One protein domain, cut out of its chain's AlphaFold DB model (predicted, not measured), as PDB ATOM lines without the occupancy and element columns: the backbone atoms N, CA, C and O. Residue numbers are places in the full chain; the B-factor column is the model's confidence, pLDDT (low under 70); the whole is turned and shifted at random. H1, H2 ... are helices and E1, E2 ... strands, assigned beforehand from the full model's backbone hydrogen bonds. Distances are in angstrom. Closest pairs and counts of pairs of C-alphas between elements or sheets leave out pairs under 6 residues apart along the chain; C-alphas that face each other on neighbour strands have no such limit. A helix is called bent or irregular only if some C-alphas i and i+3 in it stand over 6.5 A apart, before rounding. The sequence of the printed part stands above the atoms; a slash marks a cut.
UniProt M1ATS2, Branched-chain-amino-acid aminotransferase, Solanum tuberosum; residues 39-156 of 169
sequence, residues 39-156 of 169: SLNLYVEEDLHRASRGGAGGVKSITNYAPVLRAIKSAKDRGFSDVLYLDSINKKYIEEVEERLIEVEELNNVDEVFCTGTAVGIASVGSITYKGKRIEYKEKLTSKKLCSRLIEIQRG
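AT A GLANCE: This is residues 39 to 156 of the 169 residues of the protein "Branched-chain-amino-acid aminotransferase" of Solanum tuberosum (UniProt M1ATS2). What shape is it? A strongly twisted sheet of five strands has H1 packed on one face, over E2, and H2 on the opposite face, over E4; the bent strand E4 joins E1, E3 and E5. What makes it up? The printed part has 118 residues, with under half, 52, in the order E1, H1, E2, E3, E4, E5, H2: a mixed class, with parallel and antiparallel pairs in a branched sheet. It is compact, radius of gyration of the C-alphas 15.1 A, spanning 40 by 32 by 31 A.

IN THESE COORDINATES: Where do the elements begin? E1 is residues 40 to 45, from C-alpha 40 at (10.129, -14.815, -57.246); H1 is 69 to 77, E2 82 to 85 and E3 113 to 117. Which come last? E4, residues 121 to 130, is 25.3 A long, E5 is 133 to 136, and H2, 141 to 154, is 19.8 A long, ending at (28.502, -1.163, -52.145).

HOW THE PARTS SIT: How do the strands pair? E1 is parallel to E2, N 84 to O 43 2.8 A, and to E4, N 42 to O 127 2.9 A. E3, E4 and E5 form a meander, each the antiparallel neighbour of the one before, with N 123 to O 115 and N 135 to O 128 both 2.8 A. E4 bends by 64 degrees at residue 126. Where are the helices? E1, H1 and E2 form a strand-helix-strand unit, parallel strands with a helix between, its crossover right-handed; the closest C-alphas of H1 and E2, Ile 72 and Val 83, are 5.9 A apart. H2 is over E4, along the strands at 12 degrees on the local plane; their closest C-alphas, Ile 122 and Cys 147, are 5.5 A apart. In H1 and H2 every O i to N i+4 pair is within hydrogen-bond range.

THE WHOLE: How far does it reach? The two C-alphas farthest apart, Lys 131 and Gly 156, are 44.5 A apart, and the printed part has no cut. Which parts are long or uncertain? The links E1 to H1 and E2 to E3 are long; residues 87 to 101 and residue 139 have pLDDT under 70.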
ATOM      1  N   SER A  39       9.860 -10.643 -59.542       77.94
ATOM      2  CA  SER A  39       9.538 -11.157 -58.210       77.94
ATOM      3  C   SER A  39       9.353 -12.678 -58.206       77.94
ATOM      4  O   SER A  39       8.611 -13.231 -59.018       77.94
ATOM      5  N   LEU A  40      10.016 -13.357 -57.269       86.19
ATOM      6  CA  LEU A  40      10.129 -14.815 -57.246       86.19
ATOM      7  C   LEU A  40       8.764 -15.498 -57.042       86.19
ATOM      8  O   LEU A  40       7.953 -15.077 -56.215       86.19
ATOM      9  N   ASN A  41       8.542 -16.589 -57.773       88.69
ATOM     10  CA  ASN A  41       7.435 -17.527 -57.589       88.69
ATOM     11  C   ASN A  41       7.993 -18.801 -56.946       88.69
ATOM     12  O   ASN A  41       8.600 -19.614 -57.639       88.69
ATOM     13  N   LEU A  42       7.847 -18.963 -55.631       87.31
ATOM     14  CA  LEU A  42       8.464 -20.065 -54.888       87.31
ATOM     15  C   LEU A  42       7.503 -21.243 -54.691       87.31
ATOM     16  O   LEU A  42       6.311 -21.058 -54.432       87.31
ATOM     17  N   TYR A  43       8.041 -22.460 -54.750       88.25
ATOM     18  CA  TYR A  43       7.346 -23.676 -54.321       88.25
ATOM     19  C   TYR A  43       7.853 -24.116 -52.945       88.25
ATOM     20  O   TYR A  43       9.060 -24.156 -52.721       88.25
ATOM     21  N   VAL A  44       6.945 -24.454 -52.029       86.25
ATOM     22  CA  VAL A  44       7.301 -25.047 -50.734       86.25
ATOM     23  C   VAL A  44       7.496 -26.550 -50.909       86.25
ATOM     24  O   VAL A  44       6.562 -27.254 -51.286       86.25
ATOM     25  N   GLU A  45       8.704 -27.036 -50.630       84.12
ATOM     26  CA  GLU A  45       9.022 -28.466 -50.619       84.12
ATOM     27  C   GLU A  45       8.654 -29.078 -49.262       84.12
ATOM     28  O   GLU A  45       8.998 -28.553 -48.199       84.12
ATOM     29  N   GLU A  46       7.928 -30.193 -49.315       78.81
ATOM     30  CA  GLU A  46       7.281 -30.811 -48.158       78.81
ATOM     31  C   GLU A  46       7.953 -32.132 -47.755       78.81
ATOM     32  O   GLU A  46       7.987 -32.443 -46.559       78.81
ATOM     33  N   ASP A  47       8.536 -32.860 -48.717       79.81
ATOM     34  CA  ASP A  47       9.093 -34.208 -48.533       79.81
ATOM     35  C   ASP A  47      10.625 -34.219 -48.387       79.81
ATOM     36  O   ASP A  47      11.193 -35.146 -47.803       79.81
ATOM     37  N   LEU A  48      11.320 -33.203 -48.916       82.06
ATOM     38  CA  LEU A  48      12.785 -33.141 -48.942       82.06
ATOM     39  C   LEU A  48      13.324 -31.961 -48.124       82.06
ATOM     40  O   LEU A  48      13.122 -30.799 -48.460       82.06
ATOM     41  N   HIS A  49      14.102 -32.258 -47.083       78.31
ATOM     42  CA  HIS A  49      14.750 -31.243 -46.250       78.31
ATOM     43  C   HIS A  49      16.167 -30.912 -46.750       78.31
ATOM     44  O   HIS A  49      16.984 -31.808 -46.956       78.31
ATOM     45  N   ARG A  50      16.491 -29.614 -46.881       81.50
ATOM     46  CA  ARG A  50      17.840 -29.124 -47.250       81.50
ATOM     47  C   ARG A  50      18.920 -29.522 -46.235       81.50
ATOM     48  O   ARG A  50      20.078 -29.707 -46.601       81.50
ATOM     49  N   ALA A  51      18.546 -29.602 -44.960       80.44
ATOM     50  CA  ALA A  51      19.396 -30.017 -43.854       80.44
ATOM     51  C   ALA A  51      18.540 -30.532 -42.686       80.44
ATOM     52  O   ALA A  51      17.351 -30.227 -42.600       80.44
ATOM     53  N   SER A  52      19.162 -31.276 -41.772       78.44
ATOM     54  CA  SER A  52      18.559 -31.784 -40.535       78.44
ATOM     55  C   SER A  52      19.229 -31.191 -39.291       78.44
ATOM     56  O   SER A  52      20.377 -30.739 -39.339       78.44
ATOM     57  N   ARG A  53      18.536 -31.220 -38.145       76.81
ATOM     58  CA  ARG A  53      19.127 -30.880 -36.837       76.81
ATOM     59  C   ARG A  53      20.317 -31.799 -36.530       76.81
ATOM     60  O   ARG A  53      20.185 -33.016 -36.582       76.81
ATOM     61  N   GLY A  54      21.464 -31.206 -36.201       81.88
ATOM     62  CA  GLY A  54      22.733 -31.926 -36.009       81.88
ATOM     63  C   GLY A  54      23.473 -32.278 -37.308       81.88
ATOM     64  O   GLY A  54      24.607 -32.740 -37.247       81.88
ATOM     65  N   GLY A  55      22.869 -32.040 -38.477       84.94
ATOM     66  CA  GLY A  55      23.537 -32.115 -39.774       84.94
ATOM     67  C   GLY A  55      24.289 -30.827 -40.128       84.94
ATOM     68  O   GLY A  55      24.267 -29.837 -39.400       84.94
ATOM     69  N   ALA A  56      24.915 -30.807 -41.306       87.00
ATOM     70  CA  ALA A  56      25.791 -29.721 -41.765       87.00
ATOM     71  C   ALA A  56      25.079 -28.394 -42.132       87.00
ATOM     72  O   ALA A  56      25.682 -27.541 -42.778       87.00
ATOM     73  N   GLY A  57      23.808 -28.194 -41.762       81.81
ATOM     74  CA  GLY A  57      22.937 -27.137 -42.302       81.81
ATOM     75  C   GLY A  57      23.389 -25.690 -42.080       81.81
ATOM     76  O   GLY A  57      23.047 -24.829 -42.895       81.81
ATOM     77  N   GLY A  58      24.161 -25.445 -41.014       83.38
ATOM     78  CA  GLY A  58      24.778 -24.154 -40.679       83.38
ATOM     79  C   GLY A  58      26.172 -23.927 -41.282       83.38
ATOM     80  O   GLY A  58      26.794 -22.912 -41.000       83.38
ATOM     81  N   VAL A  59      26.676 -24.856 -42.102       86.25
ATOM     82  CA  VAL A  59      27.973 -24.758 -42.794       86.25
ATOM     83  C   VAL A  59      27.731 -24.648 -44.303       86.25
ATOM     84  O   VAL A  59      26.820 -25.280 -44.842       86.25
ATOM     85  N   LYS A  60      28.560 -23.884 -45.025       85.88
ATOM     86  CA  LYS A  60      28.482 -23.729 -46.493       85.88
ATOM     87  C   LYS A  60      29.044 -24.959 -47.239       85.88
ATOM     88  O   LYS A  60      29.954 -24.862 -48.048       85.88
ATOM     89  N   SER A  61      28.501 -26.140 -46.943       86.75
ATOM     90  CA  SER A  61      28.951 -27.436 -47.466       86.75
ATOM     91  C   SER A  61      28.118 -27.920 -48.659       86.75
ATOM     92  O   SER A  61      26.887 -27.825 -48.649       86.75
ATOM     93  N   ILE A  62      28.777 -28.554 -49.640       86.94
ATOM     94  CA  ILE A  62      28.160 -29.255 -50.784       86.94
ATOM     95  C   ILE A  62      27.091 -30.281 -50.359       86.94
ATOM     96  O   ILE A  62      26.116 -30.490 -51.083       86.94
ATOM     97  N   THR A  63      27.207 -30.850 -49.152       87.00
ATOM     98  CA  THR A  63      26.221 -31.774 -48.558       87.00
ATOM     99  C   THR A  63      24.816 -31.181 -48.446       87.00
ATOM    100  O   THR A  63      23.848 -31.930 -48.436       87.00
ATOM    101  N   ASN A  64      24.697 -29.852 -48.388       85.75
ATOM    102  CA  ASN A  64      23.421 -29.141 -48.277       85.75
ATOM    103  C   ASN A  64      22.855 -28.719 -49.645       85.75
ATOM    104  O   ASN A  64      21.733 -28.223 -49.715       85.75
ATOM    105  N   TYR A  65      23.639 -28.871 -50.719       84.75
ATOM    106  CA  TYR A  65      23.278 -28.480 -52.085       84.75
ATOM    107  C   TYR A  65      23.007 -29.700 -52.976       84.75
ATOM    108  O   TYR A  65      22.021 -29.712 -53.705       84.75
ATOM    109  N   ALA A  66      23.826 -30.754 -52.896       87.81
ATOM    110  CA  ALA A  66      23.667 -31.939 -53.743       87.81
ATOM    111  C   ALA A  66      22.296 -32.652 -53.596       87.81
ATOM    112  O   ALA A  66      21.712 -32.987 -54.629       87.81
ATOM    113  N   PRO A  67      21.714 -32.837 -52.387       85.94
ATOM    114  CA  PRO A  67      20.409 -33.494 -52.246       85.94
ATOM    115  C   PRO A  67      19.246 -32.682 -52.834       85.94
ATOM    116  O   PRO A  67      18.288 -33.255 -53.354       85.94
ATOM    117  N   VAL A  68      19.322 -31.346 -52.777       85.38
ATOM    118  CA  VAL A  68      18.219 -30.456 -53.179       85.38
ATOM    119  C   VAL A  68      18.110 -30.239 -54.689       85.38
ATOM    120  O   VAL A  68      17.042 -29.844 -55.156       85.38
ATOM    121  N   LEU A  69      19.147 -30.555 -55.478       88.88
ATOM    122  CA  LEU A  69      19.159 -30.334 -56.936       88.88
ATOM    123  C   LEU A  69      17.938 -30.934 -57.656       88.88
ATOM    124  O   LEU A  69      17.411 -30.327 -58.589       88.88
ATOM    125  N   ARG A  70      17.447 -32.098 -57.204       88.94
ATOM    126  CA  ARG A  70      16.251 -32.750 -57.770       88.94
ATOM    127  C   ARG A  70      14.969 -31.949 -57.513       88.94
ATOM    128  O   ARG A  70      14.144 -31.834 -58.417       88.94
ATOM    129  N   ALA A  71      14.813 -31.397 -56.309       86.81
ATOM    130  CA  ALA A  71      13.666 -30.566 -55.939       86.81
ATOM    131  C   ALA A  71      13.688 -29.235 -56.709       86.81
ATOM    132  O   ALA A  71      12.699 -28.876 -57.344       86.81
ATOM    133  N   ILE A  72      14.849 -28.566 -56.752       86.75
ATOM    134  CA  ILE A  72      15.053 -27.315 -57.499       86.75
ATOM    135  C   ILE A  72      14.744 -27.511 -58.991       86.75
ATOM    136  O   ILE A  72      14.063 -26.676 -59.588       86.75
ATOM    137  N   LYS A  73      15.187 -28.625 -59.595       90.88
ATOM    138  CA  LYS A  73      14.836 -28.945 -60.986       90.88
ATOM    139  C   LYS A  73      13.327 -29.154 -61.151       90.88
ATOM    140  O   LYS A  73      12.730 -28.500 -61.993       90.88
ATOM    141  N   SER A  74      12.706 -30.003 -60.327       89.69
ATOM    142  CA  SER A  74      11.260 -30.285 -60.383       89.69
ATOM    143  C   SER A  74      10.402 -29.017 -60.245       89.69
ATOM    144  O   SER A  74       9.397 -28.856 -60.936       89.69
ATOM    145  N   ALA A  75      10.819 -28.072 -59.398       87.06
ATOM    146  CA  ALA A  75      10.168 -26.774 -59.256       87.06
ATOM    147  C   ALA A  75      10.308 -25.911 -60.525       87.06
ATOM    148  O   ALA A  75       9.314 -25.353 -60.994       87.06
ATOM    149  N   LYS A  76      11.501 -25.858 -61.132       89.62
ATOM    150  CA  LYS A  76      11.758 -25.113 -62.380       89.62
ATOM    151  C   LYS A  76      11.031 -25.722 -63.583       89.62
ATOM    152  O   LYS A  76      10.397 -24.984 -64.332       89.62
ATOM    153  N   ASP A  77      10.992 -27.051 -63.687       91.50
ATOM    154  CA  ASP A  77      10.196 -27.796 -64.676       91.50
ATOM    155  C   ASP A  77       8.672 -27.531 -64.518       91.50
ATOM    156  O   ASP A  77       7.907 -27.694 -65.466       91.50
ATOM    157  N   ARG A  78       8.226 -27.077 -63.332       90.06
ATOM    158  CA  ARG A  78       6.844 -26.657 -63.010       90.06
ATOM    159  C   ARG A  78       6.605 -25.136 -63.081       90.06
ATOM    160  O   ARG A  78       5.512 -24.691 -62.737       90.06
ATOM    161  N   GLY A  79       7.584 -24.333 -63.508       88.44
ATOM    162  CA  GLY A  79       7.451 -22.872 -63.639       88.44
ATOM    163  C   GLY A  79       7.650 -22.060 -62.347       88.44
ATOM    164  O   GLY A  79       7.269 -20.888 -62.289       88.44
ATOM    165  N   PHE A  80       8.248 -22.649 -61.310       87.19
ATOM    166  CA  PHE A  80       8.679 -21.930 -60.107       87.19
ATOM    167  C   PHE A  80      10.118 -21.418 -60.250       87.19
ATOM    168  O   PHE A  80      10.962 -22.046 -60.888       87.19
ATOM    169  N   SER A  81      10.403 -20.270 -59.637       83.88
ATOM    170  CA  SER A  81      11.721 -19.634 -59.643       83.88
ATOM    171  C   SER A  81      12.734 -20.423 -58.816       83.88
ATOM    172  O   SER A  81      13.852 -20.638 -59.274       83.88
ATOM    173  N   ASP A  82      12.347 -20.853 -57.610       84.56
ATOM    174  CA  ASP A  82      13.146 -21.722 -56.741       84.56
ATOM    175  C   ASP A  82      12.282 -22.375 -55.639       84.56
ATOM    176  O   ASP A  82      11.051 -22.242 -55.640       84.56
ATOM    177  N   VAL A  83      12.920 -23.102 -54.720       83.56
ATOM    178  CA  VAL A  83      12.274 -23.882 -53.654       83.56
ATOM    179  C   VAL A  83      12.503 -23.277 -52.266       83.56
ATOM    180  O   VAL A  83      13.630 -22.961 -51.889       83.56
ATOM    181  N   LEU A  84      11.433 -23.195 -51.472       80.81
ATOM    182  CA  LEU A  84      11.474 -22.896 -50.041       80.81
ATOM    183  C   LEU A  84      11.400 -24.205 -49.241       80.81
ATOM    184  O   LEU A  84      10.520 -25.033 -49.470       80.81
ATOM    185  N   TYR A  85      12.327 -24.388 -48.300       78.31
ATOM    186  CA  TYR A  85      12.461 -25.611 -47.503       78.31
ATOM    187  C   TYR A  85      11.922 -25.422 -46.089       78.31
ATOM    188  O   TYR A  85      12.361 -24.519 -45.379       78.31
ATOM    189  N   LEU A  86      11.026 -26.314 -45.665       72.38
ATOM    190  CA  LEU A  86      10.518 -26.350 -44.294       72.38
ATOM    191  C   LEU A  86      11.534 -26.994 -43.335       72.38
ATOM    192  O   LEU A  86      12.342 -27.843 -43.739       72.38
ATOM    193  N   ASP A  87      11.493 -26.601 -42.058       66.88
ATOM    194  CA  ASP A  87      12.381 -27.158 -41.032       66.88
ATOM    195  C   ASP A  87      12.138 -28.664 -40.815       66.88
ATOM    196  O   ASP A  87      11.060 -29.192 -41.091       66.88
ATOM    197  N   SER A  88      13.158 -29.382 -40.342       61.06
ATOM    198  CA  SER A  88      13.136 -30.849 -40.277       61.06
ATOM    199  C   SER A  88      12.425 -31.429 -39.043       61.06
ATOM    200  O   SER A  88      12.694 -32.581 -38.703       61.06
ATOM    201  N   ILE A  89      11.631 -30.642 -38.304       63.50
ATOM    202  CA  ILE A  89      11.035 -31.049 -37.018       63.50
ATOM    203  C   ILE A  89       9.552 -30.662 -36.927       63.50
ATOM    204  O   ILE A  89       8.711 -31.536 -36.742       63.50
ATOM    205  N   ASN A  90       9.240 -29.370 -37.051       60.91
ATOM    206  CA  ASN A  90       7.915 -28.794 -36.782       60.91
ATOM    207  C   ASN A  90       7.237 -28.266 -38.055       60.91
ATOM    208  O   ASN A  90       6.017 -28.347 -38.183       60.91
ATOM    209  N   LYS A  91       8.050 -27.750 -38.990       58.84
ATOM    210  CA  LYS A  91       7.688 -27.082 -40.249       58.84
ATOM    211  C   LYS A  91       7.029 -25.672 -40.087       58.84
ATOM    212  O   LYS A  91       6.154 -25.393 -40.908       58.84
ATOM    213  N   LYS A  92       7.350 -24.826 -39.053       50.72
ATOM    214  CA  LYS A  92       6.265 -23.966 -38.462       50.72
ATOM    215  C   LYS A  92       6.211 -22.533 -37.767       50.72
ATOM    216  O   LYS A  92       5.054 -22.244 -37.560       50.72
ATOM    217  N   TYR A  93       7.136 -21.585 -37.409       47.81
ATOM    218  CA  TYR A  93       6.683 -20.280 -36.711       47.81
ATOM    219  C   TYR A  93       7.461 -18.893 -36.837       47.81
ATOM    220  O   TYR A  93       8.534 -18.804 -36.236       47.81
ATOM    221  N   ILE A  94       6.916 -17.763 -37.392       36.34
ATOM    222  CA  ILE A  94       7.505 -16.364 -37.567       36.34
ATOM    223  C   ILE A  94       6.778 -15.185 -36.846       36.34
ATOM    224  O   ILE A  94       5.569 -15.247 -36.691       36.34
ATOM    225  N   GLU A  95       7.494 -14.099 -36.475       27.88
ATOM    226  CA  GLU A  95       7.055 -12.677 -36.303       27.88
ATOM    227  C   GLU A  95       8.291 -11.724 -36.464       27.88
ATOM    228  O   GLU A  95       9.331 -12.155 -36.970       27.88
ATOM    229  N   GLU A  96       8.191 -10.422 -36.136       29.61
ATOM    230  CA  GLU A  96       9.141  -9.338 -36.499       29.61
ATOM    231  C   GLU A  96       9.892  -8.702 -35.300       29.61
ATOM    232  O   GLU A  96       9.320  -8.531 -34.231       29.61
ATOM    233  N   VAL A  97      11.120  -8.173 -35.400       48.41
ATOM    234  CA  VAL A  97      12.239  -8.522 -36.294       48.41
ATOM    235  C   VAL A  97      13.009  -9.623 -35.567       48.41
ATOM    236  O   VAL A  97      14.000  -9.367 -34.882       48.41
ATOM    237  N   GLU A  98      12.483 -10.840 -35.639       44.25
ATOM    238  CA  GLU A  98      12.940 -11.961 -34.825       44.25
ATOM    239  C   GLU A  98      13.655 -13.002 -35.690       44.25
ATOM    240  O   GLU A  98      13.145 -13.424 -36.728       44.25
ATOM    241  N   GLU A  99      14.807 -13.498 -35.233       56.03
ATOM    242  CA  GLU A  99      15.374 -14.743 -35.764       56.03
ATOM    243  C   GLU A  99      14.591 -15.946 -35.205       56.03
ATOM    244  O   GLU A  99      15.067 -16.679 -34.335       56.03
ATOM    245  N   ARG A 100      13.357 -16.138 -35.695       62.91
ATOM    246  CA  ARG A 100      12.552 -17.349 -35.459       62.91
ATOM    247  C   ARG A 100      12.200 -18.087 -36.767       62.91
ATOM    248  O   ARG A 100      12.819 -17.848 -37.802       62.91
ATOM    249  N   LEU A 101      11.344 -19.108 -36.690       65.06
ATOM    250  CA  LEU A 101      10.977 -19.999 -37.813       65.06
ATOM    251  C   LEU A 101       9.911 -19.320 -38.713       65.06
ATOM    252  O   LEU A 101       9.843 -18.101 -38.701       65.06
ATOM    253  N   ILE A 102       9.080 -20.055 -39.481       72.75
ATOM    254  CA  ILE A 102       7.889 -19.511 -40.196       72.75
ATOM    255  C   ILE A 102       6.715 -20.518 -40.216       72.75
ATOM    256  O   ILE A 102       6.934 -21.644 -40.666       72.75
ATOM    257  N   GLU A 103       5.488 -20.173 -39.770       80.50
ATOM    258  CA  GLU A 103       4.280 -20.963 -40.102       80.50
ATOM    259  C   GLU A 103       4.020 -20.731 -41.591       80.50
ATOM    260  O   GLU A 103       3.852 -19.594 -42.046       80.50
ATOM    261  N   VAL A 104       3.860 -21.801 -42.369       81.88
ATOM    262  CA  VAL A 104       3.395 -21.659 -43.761       81.88
ATOM    263  C   VAL A 104       1.969 -21.077 -43.818       81.88
ATOM    264  O   VAL A 104       1.520 -20.559 -44.841       81.88
ATOM    265  N   GLU A 105       1.262 -21.124 -42.689       83.75
ATOM    266  CA  GLU A 105      -0.007 -20.465 -42.431       83.75
ATOM    267  C   GLU A 105       0.136 -18.957 -42.088       83.75
ATOM    268  O   GLU A 105      -0.653 -18.166 -42.608       83.75
ATOM    269  N   GLU A 106       1.154 -18.511 -41.335       83.31
ATOM    270  CA  GLU A 106       1.424 -17.076 -41.058       83.31
ATOM    271  C   GLU A 106       1.769 -16.310 -42.340       83.31
ATOM    272  O   GLU A 106       1.359 -15.160 -42.492       83.31
ATOM    273  N   LEU A 107       2.410 -16.968 -43.317       85.31
ATOM    274  CA  LEU A 107       2.701 -16.417 -44.651       85.31
ATOM    275  C   LEU A 107       1.479 -15.831 -45.387       85.31
ATOM    276  O   LEU A 107       1.662 -15.065 -46.331       85.31
ATOM    277  N   ASN A 108       0.246 -16.161 -44.987       85.00
ATOM    278  CA  ASN A 108      -0.979 -15.575 -45.548       85.00
ATOM    279  C   ASN A 108      -1.248 -14.139 -45.060       85.00
ATOM    280  O   ASN A 108      -2.029 -13.429 -45.687       85.00
ATOM    281  N   ASN A 109      -0.613 -13.733 -43.957       85.69
ATOM    282  CA  ASN A 109      -0.807 -12.452 -43.279       85.69
ATOM    283  C   ASN A 109       0.401 -11.507 -43.443       85.69
ATOM    284  O   ASN A 109       0.357 -10.378 -42.960       85.69
ATOM    285  N   VAL A 110       1.480 -11.959 -44.098       85.19
ATOM    286  CA  VAL A 110       2.718 -11.184 -44.275       85.19
ATOM    287  C   VAL A 110       2.589 -10.195 -45.434       85.19
ATOM    288  O   VAL A 110       2.117 -10.522 -46.522       85.19
ATOM    289  N   ASP A 111       3.049  -8.974 -45.183       84.38
ATOM    290  CA  ASP A 111       2.790  -7.797 -46.009       84.38
ATOM    291  C   ASP A 111       3.769  -7.660 -47.204       84.38
ATOM    292  O   ASP A 111       3.404  -7.161 -48.270       84.38
ATOM    293  N   GLU A 112       5.010  -8.129 -47.041       85.12
ATOM    294  CA  GLU A 112       6.054  -8.241 -48.071       85.12
ATOM    295  C   GLU A 112       7.020  -9.384 -47.703       85.12
ATOM    296  O   GLU A 112       7.372  -9.544 -46.538       85.12
ATOM    297  N   VAL A 113       7.485 -10.159 -48.689       87.81
ATOM    298  CA  VAL A 113       8.492 -11.219 -48.499       87.81
ATOM    299  C   VAL A 113       9.634 -11.013 -49.497       87.81
ATOM    300  O   VAL A 113       9.399 -10.683 -50.660       87.81
ATOM    301  N   PHE A 114      10.881 -11.218 -49.069       87.56
ATOM    302  CA  PHE A 114      12.060 -11.176 -49.938       87.56
ATOM    303  C   PHE A 114      13.139 -12.162 -49.472       87.56
ATOM    304  O   PHE A 114      13.240 -12.487 -48.292       87.56
ATOM    305  N   CYS A 115      13.966 -12.627 -50.406       84.25
ATOM    306  CA  CYS A 115      15.158 -13.427 -50.129       84.25
ATOM    307  C   CYS A 115      16.418 -12.552 -50.203       84.25
ATOM    308  O   CYS A 115      16.450 -11.564 -50.938       84.25
ATOM    309  N   THR A 116      17.475 -12.925 -49.482       85.69
ATOM    310  CA  THR A 116      18.771 -12.224 -49.487       85.69
ATOM    311  C   THR A 116      19.904 -13.153 -49.926       85.69
ATOM    312  O   THR A 116      19.808 -14.375 -49.806       85.69
ATOM    313  N   GLY A 117      20.993 -12.587 -50.453       82.12
ATOM    314  CA  GLY A 117      22.205 -13.353 -50.764       82.12
ATOM    315  C   GLY A 117      23.179 -12.610 -51.676       82.12
ATOM    316  O   GLY A 117      22.766 -11.806 -52.504       82.12
ATOM    317  N   THR A 118      24.476 -12.903 -51.556       83.56
ATOM    318  CA  THR A 118      25.578 -12.138 -52.177       83.56
ATOM    319  C   THR A 118      25.424 -11.896 -53.683       83.56
ATOM    320  O   THR A 118      25.762 -10.822 -54.164       83.56
ATOM    321  N   ALA A 119      24.885 -12.866 -54.429       78.12
ATOM    322  CA  ALA A 119      24.705 -12.768 -55.881       78.12
ATOM    323  C   ALA A 119      23.464 -11.957 -56.321       78.12
ATOM    324  O   ALA A 119      23.383 -11.545 -57.475       78.12
ATOM    325  N   VAL A 120      22.493 -11.746 -55.424       75.12
ATOM    326  CA  VAL A 120      21.191 -11.119 -55.734       75.12
ATOM    327  C   VAL A 120      20.916  -9.839 -54.941       75.12
ATOM    328  O   VAL A 120      20.004  -9.096 -55.290       75.12
ATOM    329  N   GLY A 121      21.673  -9.577 -53.870       83.56
ATOM    330  CA  GLY A 121      21.375  -8.529 -52.898       83.56
ATOM    331  C   GLY A 121      20.088  -8.853 -52.138       83.56
ATOM    332  O   GLY A 121      20.109  -9.629 -51.179       83.56
ATOM    333  N   ILE A 122      18.979  -8.276 -52.604       84.88
ATOM    334  CA  ILE A 122      17.609  -8.502 -52.131       84.88
ATOM    335  C   ILE A 122      16.727  -8.847 -53.336       84.88
ATOM    336  O   ILE A 122      16.691  -8.110 -54.320       84.88
ATOM    337  N   ALA A 123      15.994  -9.953 -53.231       84.19
ATOM    338  CA  ALA A 123      15.108 -10.485 -54.258       84.19
ATOM    339  C   ALA A 123      13.666 -10.574 -53.735       84.19
ATOM    340  O   ALA A 123      13.354 -11.447 -52.923       84.19
ATOM    341  N   SER A 124      12.785  -9.685 -54.198       87.94
ATOM    342  CA  SER A 124      11.357  -9.683 -53.848       87.94
ATOM    343  C   SER A 124      10.695 -11.023 -54.197       87.94
ATOM    344  O   SER A 124      10.907 -11.558 -55.285       87.94
ATOM    345  N   VAL A 125       9.855 -11.559 -53.311       88.56
ATOM    346  CA  VAL A 125       9.020 -12.741 -53.571       88.56
ATOM    347  C   VAL A 125       7.617 -12.259 -53.920       88.56
ATOM    348  O   VAL A 125       6.975 -11.579 -53.130       88.56
ATOM    349  N   GLY A 126       7.140 -12.593 -55.119       89.06
ATOM    350  CA  GLY A 126       5.810 -12.203 -55.600       89.06
ATOM    351  C   GLY A 126       4.737 -13.245 -55.293       89.06
ATOM    352  O   GLY A 126       3.554 -12.921 -55.244       89.06
ATOM    353  N   SER A 127       5.124 -14.506 -55.083       91.31
ATOM    354  CA  SER A 127       4.188 -15.564 -54.689       91.31
ATOM    355  C   SER A 127       4.884 -16.771 -54.066       91.31
ATOM    356  O   SER A 127       6.021 -17.092 -54.417       91.31
ATOM    357  N   ILE A 128       4.180 -17.459 -53.167       91.50
ATOM    358  CA  ILE A 128       4.588 -18.733 -52.557       91.50
ATOM    359  C   ILE A 128       3.444 -19.734 -52.752       91.50
ATOM    360  O   ILE A 128       2.280 -19.394 -52.554       91.50
ATOM    361  N   THR A 129       3.755 -20.965 -53.162       91.50
ATOM    362  CA  THR A 129       2.760 -22.031 -53.370       91.50
ATOM    363  C   THR A 129       3.049 -23.246 -52.491       91.50
ATOM    364  O   THR A 129       4.128 -23.831 -52.572       91.50
ATOM    365  N   TYR A 130       2.059 -23.649 -51.692       88.00
ATOM    366  CA  TYR A 130       2.119 -24.728 -50.696       88.00
ATOM    367  C   TYR A 130       0.804 -25.516 -50.715       88.00
ATOM    368  O   TYR A 130      -0.266 -24.909 -50.768       88.00
ATOM    369  N   LYS A 131       0.855 -26.858 -50.730       87.31
ATOM    370  CA  LYS A 131      -0.340 -27.734 -50.805       87.31
ATOM    371  C   LYS A 131      -1.353 -27.342 -51.898       87.31
ATOM    372  O   LYS A 131      -2.562 -27.456 -51.727       87.31
ATOM    373  N   GLY A 132      -0.859 -26.822 -53.025       86.44
ATOM    374  CA  GLY A 132      -1.673 -26.310 -54.138       86.44
ATOM    375  C   GLY A 132      -2.300 -24.923 -53.919       86.44
ATOM    376  O   GLY A 132      -2.749 -24.315 -54.888       86.44
ATOM    377  N   LYS A 133      -2.285 -24.373 -52.697       89.94
ATOM    378  CA  LYS A 133      -2.680 -22.987 -52.429       89.94
ATOM    379  C   LYS A 133      -1.540 -22.044 -52.818       89.94
ATOM    380  O   LYS A 133      -0.417 -22.183 -52.337       89.94
ATOM    381  N   ARG A 134      -1.847 -21.062 -53.664       92.00
ATOM    382  CA  ARG A 134      -0.963 -19.949 -54.025       92.00
ATOM    383  C   ARG A 134      -1.289 -18.740 -53.145       92.00
ATOM    384  O   ARG A 134      -2.450 -18.351 -53.049       92.00
ATOM    385  N   ILE A 135      -0.269 -18.172 -52.514       91.62
ATOM    386  CA  ILE A 135      -0.302 -16.882 -51.820       91.62
ATOM    387  C   ILE A 135       0.440 -15.887 -52.718       91.62
ATOM    388  O   ILE A 135       1.482 -16.234 -53.278       91.62
ATOM    389  N   GLU A 136      -0.094 -14.678 -52.885       91.81
ATOM    390  CA  GLU A 136       0.511 -13.627 -53.712       91.81
ATOM    391  C   GLU A 136       0.815 -12.384 -52.878       91.81
ATOM    392  O   GLU A 136      -0.022 -11.927 -52.101       91.81
ATOM    393  N   TYR A 137       2.006 -11.825 -53.079       88.81
ATOM    394  CA  TYR A 137       2.507 -10.656 -52.366       88.81
ATOM    395  C   TYR A 137       2.626  -9.481 -53.325       88.81
ATOM    396  O   TYR A 137       3.069  -9.618 -54.468       88.81
ATOM    397  N   LYS A 138       2.258  -8.295 -52.844       81.31
ATOM    398  CA  LYS A 138       2.503  -7.051 -53.570       81.31
ATOM    399  C   LYS A 138       3.883  -6.552 -53.182       81.31
ATOM    400  O   LYS A 138       4.143  -6.338 -52.005       81.31
ATOM    401  N   GLU A 139       4.743  -6.347 -54.170       69.12
ATOM    402  CA  GLU A 139       6.044  -5.721 -53.958       69.12
ATOM    403  C   GLU A 139       5.847  -4.328 -53.335       69.12
ATOM    404  O   GLU A 139       5.146  -3.480 -53.899       69.12
ATOM    405  N   LYS A 140       6.435  -4.097 -52.159       73.38
ATOM    406  CA  LYS A 140       6.323  -2.839 -51.420       73.38
ATOM    407  C   LYS A 140       7.607  -2.022 -51.554       73.38
ATOM    408  O   LYS A 140       8.512  -2.294 -52.340       73.38
ATOM    409  N   LEU A 141       7.635  -0.909 -50.828       74.94
ATOM    410  CA  LEU A 141       8.734   0.045 -50.861       74.94
ATOM    411  C   LEU A 141       9.882  -0.340 -49.908       74.94
ATOM    412  O   LEU A 141      10.947   0.268 -49.989       74.94
ATOM    413  N   THR A 142       9.689  -1.308 -49.006       80.06
ATOM    414  CA  THR A 142      10.667  -1.647 -47.961       80.06
ATOM    415  C   THR A 142      11.814  -2.477 -48.529       80.06
ATOM    416  O   THR A 142      12.960  -2.035 -48.436       80.06
ATOM    417  N   SER A 143      11.525  -3.587 -49.217       79.94
ATOM    418  CA  SER A 143      12.514  -4.373 -49.974       79.94
ATOM    419  C   SER A 143      13.354  -3.493 -50.912       79.94
ATOM    420  O   SER A 143      14.584  -3.539 -50.876       79.94
ATOM    421  N   LYS A 144      12.701  -2.604 -51.675       80.50
ATOM    422  CA  LYS A 144      13.349  -1.637 -52.576       80.50
ATOM    423  C   LYS A 144      14.253  -0.651 -51.846       80.50
ATOM    424  O   LYS A 144      15.391  -0.471 -52.262       80.50
ATOM    425  N   LYS A 145      13.786  -0.033 -50.754       81.06
ATOM    426  CA  LYS A 145      14.607   0.878 -49.934       81.06
ATOM    427  C   LYS A 145      15.847   0.176 -49.385       81.06
ATOM    428  O   LYS A 145      16.931   0.742 -49.466       81.06
ATOM    429  N   LEU A 146      15.700  -1.044 -48.865       83.19
ATOM    430  CA  LEU A 146      16.820  -1.842 -48.363       83.19
ATOM    431  C   LEU A 146      17.800  -2.202 -49.490       83.19
ATOM    432  O   LEU A 146      19.005  -2.030 -49.323       83.19
ATOM    433  N   CYS A 147      17.295  -2.635 -50.649       84.31
ATOM    434  CA  CYS A 147      18.113  -3.015 -51.801       84.31
ATOM    435  C   CYS A 147      18.909  -1.823 -52.348       84.31
ATOM    436  O   CYS A 147      20.136  -1.892 -52.428       84.31
ATOM    437  N   SER A 148      18.242  -0.691 -52.617       84.31
ATOM    438  CA  SER A 148      18.913   0.550 -53.019       84.31
ATOM    439  C   SER A 148      19.946   0.985 -51.986       84.31
ATOM    440  O   SER A 148      21.069   1.297 -52.363       84.31
ATOM    441  N   ARG A 149      19.621   0.942 -50.685       85.69
ATOM    442  CA  ARG A 149      20.549   1.380 -49.635       85.69
ATOM    443  C   ARG A 149      21.798   0.504 -49.540       85.69
ATOM    444  O   ARG A 149      22.882   1.037 -49.344       85.69
ATOM    445  N   LEU A 150      21.672  -0.813 -49.709       86.62
ATOM    446  CA  LEU A 150      22.827  -1.717 -49.762       86.62
ATOM    447  C   LEU A 150      23.684  -1.463 -51.010       86.62
ATOM    448  O   LEU A 150      24.906  -1.394 -50.900       86.62
ATOM    449  N   ILE A 151      23.056  -1.254 -52.172       88.00
ATOM    450  CA  ILE A 151      23.750  -0.938 -53.431       88.00
ATOM    451  C   ILE A 151      24.442   0.435 -53.364       88.00
ATOM    452  O   ILE A 151      25.531   0.595 -53.912       88.00
ATOM    453  N   GLU A 152      23.854   1.417 -52.677       89.06
ATOM    454  CA  GLU A 152      24.471   2.723 -52.412       89.06
ATOM    455  C   GLU A 152      25.772   2.576 -51.596       89.06
ATOM    456  O   GLU A 152      26.778   3.171 -51.986       89.06
ATOM    457  N   ILE A 153      25.786   1.760 -50.524       90.88
ATOM    458  CA  ILE A 153      27.010   1.470 -49.738       90.88
ATOM    459  C   ILE A 153      28.039   0.749 -50.621       90.88
ATOM    460  O   ILE A 153      29.172   1.200 -50.747       90.88
ATOM    461  N   GLN A 154      27.632  -0.335 -51.293       87.81
ATOM    462  CA  GLN A 154      28.502  -1.163 -52.145       87.81
ATOM    463  C   GLN A 154      29.160  -0.401 -53.306       87.81
ATOM    464  O   GLN A 154      30.136  -0.882 -53.877       87.81
ATOM    465  N   ARG A 155      28.620   0.763 -53.684       89.06
ATOM    466  CA  ARG A 155      29.147   1.627 -54.750       89.06
ATOM    467  C   ARG A 155      29.848   2.887 -54.235       89.06
ATOM    468  O   ARG A 155      30.204   3.729 -55.054       89.06
ATOM    469  N   GLY A 156      29.992   3.061 -52.919       89.50
ATOM    470  CA  GLY A 156      30.567   4.274 -52.322       89.50
ATOM    471  C   GLY A 156      29.755   5.551 -52.587       89.50
ATOM    472  O   GLY A 156      30.290   6.652 -52.506       89.50
TER     473      GLY A 156